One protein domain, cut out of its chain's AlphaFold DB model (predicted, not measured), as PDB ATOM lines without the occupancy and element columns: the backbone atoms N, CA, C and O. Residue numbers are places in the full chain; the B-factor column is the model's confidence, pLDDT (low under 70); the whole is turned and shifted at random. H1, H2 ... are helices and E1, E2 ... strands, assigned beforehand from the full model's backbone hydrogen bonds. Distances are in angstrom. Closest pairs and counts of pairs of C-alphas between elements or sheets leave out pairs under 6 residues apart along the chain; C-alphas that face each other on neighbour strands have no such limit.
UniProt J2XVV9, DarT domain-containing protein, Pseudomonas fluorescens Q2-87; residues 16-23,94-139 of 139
ATOM      1  N   ILE A  16      19.852  21.989 -42.035       96.00
ATOM      2  CA  ILE A  16      20.507  22.997 -41.200       96.00
ATOM      3  C   ILE A  16      19.583  24.206 -41.119       96.00
ATOM      4  O   ILE A  16      19.231  24.797 -42.141       96.00
ATOM      5  N   LEU A  17      19.195  24.574 -39.901       96.75
ATOM      6  CA  LEU A  17      18.432  25.791 -39.649       96.75
ATOM      7  C   LEU A  17      19.382  26.985 -39.614       96.75
ATOM      8  O   LEU A  17      20.415  26.955 -38.944       96.75
ATOM      9  N   VAL A  18      19.026  28.042 -40.338       97.00
ATOM     10  CA  VAL A  18      19.735  29.318 -40.290       97.00
ATOM     11  C   VAL A  18      19.002  30.205 -39.301       97.00
ATOM     12  O   VAL A  18      17.826  30.518 -39.495       97.00
ATOM     13  N   LEU A  19      19.699  30.589 -38.238       97.19
ATOM     14  CA  LEU A  19      19.143  31.384 -37.155       97.19
ATOM     15  C   LEU A  19      19.538  32.854 -37.293       97.19
ATOM     16  O   LEU A  19      20.630  33.181 -37.764       97.19
ATOM     17  N   HIS A  20      18.647  33.746 -36.871       97.31
ATOM     18  CA  HIS A  20      18.927  35.166 -36.780       97.31
ATOM     19  C   HIS A  20      19.940  35.406 -35.649       97.31
ATOM     20  O   HIS A  20      19.722  34.938 -34.529       97.31
ATOM     21  N   PRO A  21      21.028  36.158 -35.887       96.75
ATOM     22  CA  PRO A  21      22.103  36.319 -34.909       96.75
ATOM     23  C   PRO A  21      21.668  37.055 -33.640       96.75
ATOM     24  O   PRO A  21      22.349  36.947 -32.627       96.75
ATOM     25  N   SER A  22      20.524  37.751 -33.653       97.62
ATOM     26  CA  SER A  22      20.038  38.454 -32.461       97.62
ATOM     27  C   SER A  22      19.775  37.570 -31.259       97.62
ATOM     28  O   SER A  22      19.732  38.089 -30.151       97.62
ATOM     29  N   ILE A  23      19.617  36.258 -31.451       97.88
ATOM     30  CA  ILE A  23      19.532  35.305 -30.339       97.88
ATOM     31  C   ILE A  23      20.698  35.524 -29.364       97.88
ATOM     32  O   ILE A  23      20.471  35.529 -28.163       97.88
ATOM     33  N   GLN A  94      10.256  32.603 -35.322       94.56
ATOM     34  CA  GLN A  94      10.583  33.901 -35.921       94.56
ATOM     35  C   GLN A  94      12.094  34.129 -36.064       94.56
ATOM     36  O   GLN A  94      12.518  34.882 -36.935       94.56
ATOM     37  N   TYR A  95      12.912  33.461 -35.243       96.94
ATOM     38  CA  TYR A  95      14.363  33.544 -35.344       96.94
ATOM     39  C   TYR A  95      14.937  32.607 -36.411       96.94
ATOM     40  O   TYR A  95      16.109  32.731 -36.749       96.94
ATOM     41  N   ILE A  96      14.149  31.690 -36.980       96.38
ATOM     42  CA  ILE A  96      14.590  30.868 -38.114       96.38
ATOM     43  C   ILE A  96      14.395  31.682 -39.395       96.38
ATOM     44  O   ILE A  96      13.265  31.924 -39.820       96.38
ATOM     45  N   VAL A  97      15.497  32.080 -40.028       96.38
ATOM     46  CA  VAL A  97      15.500  32.930 -41.237       96.38
ATOM     47  C   VAL A  97      15.667  32.135 -42.532       96.38
ATOM     48  O   VAL A  97      15.459  32.657 -43.630       96.38
ATOM     49  N   GLY A  98      16.030  30.859 -42.425       96.56
ATOM     50  CA  GLY A  98      16.182  29.980 -43.575       96.56
ATOM     51  C   GLY A  98      16.448  28.537 -43.182       96.56
ATOM     52  O   GLY A  98      16.720  28.226 -42.022       96.56
ATOM     53  N   VAL A  99      16.377  27.658 -44.176       97.56
ATOM     54  CA  VAL A  99      16.663  26.230 -44.023       97.56
ATOM     55  C   VAL A  99      17.520  25.774 -45.192       97.56
ATOM     56  O   VAL A  99      17.243  26.076 -46.353       97.56
ATOM     57  N   ILE A 100      18.582  25.046 -44.880       97.38
ATOM     58  CA  ILE A 100      19.493  24.465 -45.857       97.38
ATOM     59  C   ILE A 100      19.261  22.959 -45.862       97.38
ATOM     60  O   ILE A 100      19.540  22.267 -44.884       97.38
ATOM     61  N   TYR A 101      18.763  22.462 -46.984       96.56
ATOM     62  CA  TYR A 101      18.473  21.055 -47.208       96.56
ATOM     63  C   TYR A 101      19.660  20.365 -47.874       96.56
ATOM     64  O   TYR A 101      20.315  20.933 -48.751       96.56
ATOM     65  N   GLU A 102      19.916  19.115 -47.505       94.81
ATOM     66  CA  GLU A 102      20.891  18.286 -48.218       94.81
ATOM     67  C   GLU A 102      20.340  17.793 -49.568       94.81
ATOM     68  O   GLU A 102      21.065  17.718 -50.562       94.81
ATOM     69  N   LYS A 103      19.037  17.487 -49.621       94.50
ATOM     70  CA  LYS A 103      18.357  16.890 -50.779       94.50
ATOM     71  C   LYS A 103      17.233  17.802 -51.275       94.50
ATOM     72  O   LYS A 103      16.399  18.250 -50.491       94.50
ATOM     73  N   ALA A 104      17.160  18.017 -52.590       95.06
ATOM     74  CA  ALA A 104      16.108  18.835 -53.204       95.06
ATOM     75  C   ALA A 104      14.698  18.261 -52.974       95.06
ATOM     76  O   ALA A 104      13.783  19.012 -52.663       95.06
ATOM     77  N   LEU A 105      14.543  16.932 -53.022       95.81
ATOM     78  CA  LEU A 105      13.259  16.269 -52.757       95.81
ATOM     79  C   LEU A 105      12.717  16.581 -51.352       95.81
ATOM     80  O   LEU A 105      11.521  16.793 -51.186       95.81
ATOM     81  N   VAL A 106      13.599  16.666 -50.352       95.69
ATOM     82  CA  VAL A 106      13.221  16.995 -48.969       95.69
ATOM     83  C   VAL A 106      12.785  18.451 -48.869       95.69
ATOM     84  O   VAL A 106      11.780  18.735 -48.220       95.69
ATOM     85  N   ARG A 107      13.493  19.369 -49.542       96.00
ATOM     86  CA  ARG A 107      13.067  20.772 -49.655       96.00
ATOM     87  C   ARG A 107      11.656  20.855 -50.230       96.00
ATOM     88  O   ARG A 107      10.817  21.536 -49.655       96.00
ATOM     89  N   ASP A 108      11.405  20.167 -51.341       95.81
ATOM     90  CA  ASP A 108      10.128  20.247 -52.056       95.81
ATOM     91  C   ASP A 108       8.979  19.671 -51.220       95.81
ATOM     92  O   ASP A 108       7.926  20.298 -51.108       95.81
ATOM     93  N   ALA A 109       9.209  18.546 -50.535       95.94
ATOM     94  CA  ALA A 109       8.234  17.945 -49.625       95.94
ATOM     95  C   ALA A 109       7.865  18.862 -48.440       95.94
ATOM     96  O   ALA A 109       6.722  18.858 -47.985       95.94
ATOM     97  N   HIS A 110       8.806  19.682 -47.963       94.75
ATOM     98  CA  HIS A 110       8.624  20.556 -46.795       94.75
ATOM     99  C   HIS A 110       8.447  22.036 -47.157       94.75
ATOM    100  O   HIS A 110       8.412  22.883 -46.263       94.75
ATOM    101  N   ALA A 111       8.301  22.365 -48.444       92.38
ATOM    102  CA  ALA A 111       8.204  23.745 -48.918       92.38
ATOM    103  C   ALA A 111       7.065  24.524 -48.236       92.38
ATOM    104  O   ALA A 111       7.209  25.698 -47.905       92.38
ATOM    105  N   HIS A 112       5.960  23.831 -47.955       93.50
ATOM    106  CA  HIS A 112       4.772  24.370 -47.297       93.50
ATOM    107  C   HIS A 112       5.009  24.855 -45.851       93.50
ATOM    108  O   HIS A 112       4.218  25.645 -45.347       93.50
ATOM    109  N   LEU A 113       6.086  24.419 -45.184       92.31
ATOM    110  CA  LEU A 113       6.414  24.818 -43.806       92.31
ATOM    111  C   LEU A 113       7.222  26.122 -43.728       92.31
ATOM    112  O   LEU A 113       7.342  26.719 -42.656       92.31
ATOM    113  N   LEU A 114       7.826  26.556 -44.836       89.12
ATOM    114  CA  LEU A 114       8.809  27.639 -44.821       89.12
ATOM    115  C   LEU A 114       8.173  29.026 -44.687       89.12
ATOM    116  O   LEU A 114       8.775  29.896 -44.050       89.12
ATOM    117  N   GLY A 115       6.973  29.234 -45.234       89.38
ATOM    118  CA  GLY A 115       6.431  30.583 -45.422       89.38
ATOM    119  C   GLY A 115       7.399  31.423 -46.263       89.38
ATOM    120  O   GLY A 115       7.899  30.946 -47.278       89.38
ATOM    121  N   ASP A 116       7.739  32.625 -45.795       90.56
ATOM    122  CA  ASP A 116       8.665  33.541 -46.486       90.56
ATOM    123  C   ASP A 116      10.161  33.230 -46.252       90.56
ATOM    124  O   ASP A 116      11.047  33.951 -46.723       90.56
ATOM    125  N   ARG A 117      10.483  32.174 -45.493       94.19
ATOM    126  CA  ARG A 117      11.871  31.817 -45.158       94.19
ATOM    127  C   ARG A 117      12.597  31.239 -46.365       94.19
ATOM    128  O   ARG A 117      12.030  30.488 -47.152       94.19
ATOM    129  N   LYS A 118      13.898  31.525 -46.475       93.06
ATOM    130  CA  LYS A 118      14.699  31.138 -47.645       93.06
ATOM    131  C   LYS A 118      15.097  29.654 -47.603       93.06
ATOM    132  O   LYS A 118      15.798  29.257 -46.665       93.06
ATOM    133  N   PRO A 119      14.731  28.844 -48.616       96.00
ATOM    134  CA  PRO A 119      15.269  27.503 -48.782       96.00
ATOM    135  C   PRO A 119      16.563  27.512 -49.598       96.00
ATOM    136  O   PRO A 119      16.653  28.147 -50.650       96.00
ATOM    137  N   TYR A 120      17.536  26.712 -49.174       96.19
ATOM    138  CA  TYR A 120      18.753  26.428 -49.935       96.19
ATOM    139  C   TYR A 120      18.950  24.922 -50.075       96.19
ATOM    140  O   TYR A 120      18.498  24.155 -49.229       96.19
ATOM    141  N   VAL A 121      19.650  24.492 -51.127       96.25
ATOM    142  CA  VAL A 121      20.034  23.085 -51.309       96.25
ATOM    143  C   VAL A 121      21.547  22.993 -51.419       96.25
ATOM    144  O   VAL A 121      22.143  23.554 -52.336       96.25
ATOM    145  N   HIS A 122      22.163  22.269 -50.489       94.81
ATOM    146  CA  HIS A 122      23.597  22.002 -50.441       94.81
ATOM    147  C   HIS A 122      23.837  20.488 -50.506       94.81
ATOM    148  O   HIS A 122      24.032  19.824 -49.493       94.81
ATOM    149  N   SER A 123      23.811  19.936 -51.718       89.62
ATOM    150  CA  SER A 123      23.953  18.497 -51.955       89.62
ATOM    151  C   SER A 123      25.412  18.032 -52.007       89.62
ATOM    152  O   SER A 123      26.334  18.825 -52.203       89.62
ATOM    153  N   ASN A 124      25.624  16.715 -51.917       86.25
ATOM    154  CA  ASN A 124      26.914  16.053 -52.164       86.25
ATOM    155  C   ASN A 124      28.061  16.563 -51.274       86.25
ATOM    156  O   ASN A 124      29.170  16.777 -51.762       86.25
ATOM    157  N   ASN A 125      27.799  16.775 -49.978       85.38
ATOM    158  CA  ASN A 125      28.778  17.302 -49.017       85.38
ATOM    159  C   ASN A 125      29.402  18.641 -49.462       85.38
ATOM    160  O   ASN A 125      30.599  18.864 -49.280       85.38
ATOM    161  N   LYS A 126      28.603  19.523 -50.072       87.62
ATOM    162  CA  LYS A 126      28.998  20.895 -50.426       87.62
ATOM    163  C   LYS A 126      28.374  21.912 -49.470       87.62
ATOM    164  O   LYS A 126      27.501  21.578 -48.668       87.62
ATOM    165  N   GLY A 127      28.835  23.160 -49.545       90.56
ATOM    166  CA  GLY A 127      28.330  24.254 -48.717       90.56
ATOM    167  C   GLY A 127      28.394  23.916 -47.226       90.56
ATOM    168  O   GLY A 127      29.437  23.517 -46.718       90.56
ATOM    169  N   MET A 128      27.261  24.026 -46.536       91.88
ATOM    170  CA  MET A 128      27.160  23.788 -45.088       91.88
ATOM    171  C   MET A 128      27.233  22.310 -44.670       91.88
ATOM    172  O   MET A 128      27.404  22.028 -43.489       91.88
ATOM    173  N   PHE A 129      27.147  21.365 -45.614       92.88
ATOM    174  CA  PHE A 129      27.397  19.941 -45.353       92.88
ATOM    175  C   PHE A 129      28.834  19.518 -45.700       92.88
ATOM    176  O   PHE A 129      29.189  18.347 -45.536       92.88
ATOM    177  N   ALA A 130      29.662  20.447 -46.189       91.75
ATOM    178  CA  ALA A 130      31.058  20.192 -46.511       91.75
ATOM    179  C   ALA A 130      31.952  20.179 -45.272       91.75
ATOM    180  O   ALA A 130      31.645  20.751 -44.227       91.75
ATOM    181  N   ASN A 131      33.137  19.589 -45.427       90.25
ATOM    182  CA  ASN A 131      34.215  19.802 -44.475       90.25
ATOM    183  C   ASN A 131      34.646  21.284 -44.498       90.25
ATOM    184  O   ASN A 131      34.930  21.833 -45.565       90.25
ATOM    185  N   ARG A 132      34.748  21.919 -43.323       90.62
ATOM    186  CA  ARG A 132      35.109  23.341 -43.203       90.62
ATOM    187  C   ARG A 132      36.450  23.676 -43.857       90.62
ATOM    188  O   ARG A 132      36.535  24.675 -44.564       90.62
ATOM    189  N   LYS A 133      37.480  22.838 -43.674       88.00
ATOM    190  CA  LYS A 133      38.809  23.046 -44.273       88.00
ATOM    191  C   LYS A 133      38.716  23.077 -45.793       88.00
ATOM    192  O   LYS A 133      39.290  23.962 -46.421       88.00
ATOM    193  N   TYR A 134      37.956  22.155 -46.383       87.81
ATOM    194  CA  TYR A 134      37.691  22.168 -47.820       87.81
ATOM    195  C   TYR A 134      36.987  23.467 -48.242       87.81
ATOM    196  O   TYR A 134      37.480  24.161 -49.127       87.81
ATOM    197  N   ALA A 135      35.907  23.845 -47.549       88.38
ATOM    198  CA  ALA A 135      35.129  25.047 -47.856       88.38
ATOM    199  C   ALA A 135      35.914  26.364 -47.700       88.38
ATOM    200  O   ALA A 135      35.595  27.340 -48.366       88.38
ATOM    201  N   ARG A 136      36.928  26.422 -46.830       90.06
ATOM    202  CA  ARG A 136      37.788  27.610 -46.657       90.06
ATOM    203  C   ARG A 136      39.011  27.626 -47.562       90.06
ATOM    204  O   ARG A 136      39.565  28.688 -47.825       90.06
ATOM    205  N   THR A 137      39.435  26.464 -48.044       84.94
ATOM    206  CA  THR A 137      40.606  26.363 -48.922       84.94
ATOM    207  C   THR A 137      40.227  26.525 -50.391       84.94
ATOM    208  O   THR A 137      40.985  27.150 -51.130       84.94
ATOM    209  N   TRP A 138      39.080  25.973 -50.798       80.44
ATOM    210  CA  TRP A 138      38.698  25.803 -52.206       80.44
ATOM    211  C   TRP A 138      37.272  26.262 -52.543       80.44
ATOM    212  O   TRP A 138      36.869  26.133 -53.698       80.44
ATOM    213  N   GLY A 139      36.494  26.693 -51.545       64.94
ATOM    214  CA  GLY A 139      35.088  27.084 -51.692       64.94
ATOM    215  C   GLY A 139      34.856  28.585 -51.751       64.94
ATOM    216  O   GLY A 139      35.822  29.359 -51.572       64.94
TER     217      GLY A 139
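This is residues 16 to 23 and 94 to 139 of the 139 residues of the protein "DarT domain-containing protein" of Pseudomonas fluorescens Q2-87 (UniProt J2XVV9). A small three-stranded sheet has the short helix H1 over one face, and beyond E3 the chain leads away from the sheet to a second short helix, H2, at the far end. The printed part has 54 residues with two named helices and three named strands, in the order E1, E2, H1, E3, H2; the class is mixed, helices and strands, with under half of the residues in named elements. The sheet runs E1, E2, E3 and is mixed. The whole is only just loose, close to compact, with a radius of gyration of the C-alphas of 12.5 A, and flat, spanning 34 by 31 by 11 A.

Start at E1, residues 16 to 19, an edge strand antiparallel to E2, residues 96 to 101, at 162 degrees; look for N 16 and O 100, 2.9 A apart. E2 is parallel to the other edge strand, E3, residues 118 to 121, at 19 degrees, with N 101 and O 120 at 2.8 A. Between them comes H1, residues 104 to 109: E2, H1 and E3 form a strand-helix-strand unit, two parallel neighbour strands joined through a helix, with a right-handed crossover. H1 is on the sheet at a height of 8.6 A, only just over E2 and E3, with 3 C-alphas falling on each, and it only just stands up from the sheet, rising 42 degrees. Its closest C-alphas to E3 are those of Ala 104 and Val 121, 6.1 A apart. H2, residues 132 to 137, is not on the sheet and is apart from H1. In both helices every O i to N i+4 pair is within hydrogen-bond range.

Find C-alpha 16 at (20.507, 22.997, -41.200), where E1 begins. E2 runs 13.9 A from Ile 96 to Tyr 101, E1 9.4 A and E3 10.3 A. H1 spans 8.7 A and H2 8.5 A, ending at C-alpha 137, (40.606, 26.363, -48.922).

The C-alphas of His 112 and Thr 137 are the two farthest apart, 35.9 A. Residues 24 to 93 are not printed, and C-alphas 23 and 94 are 10.6 A apart across the cut. Of the links printed whole, E2 to H1 is tight, H1 to E3 and E3 to H2 are short. The mean pLDDT of the printed part is 92.7; residue 139, the chain's last, is under 70.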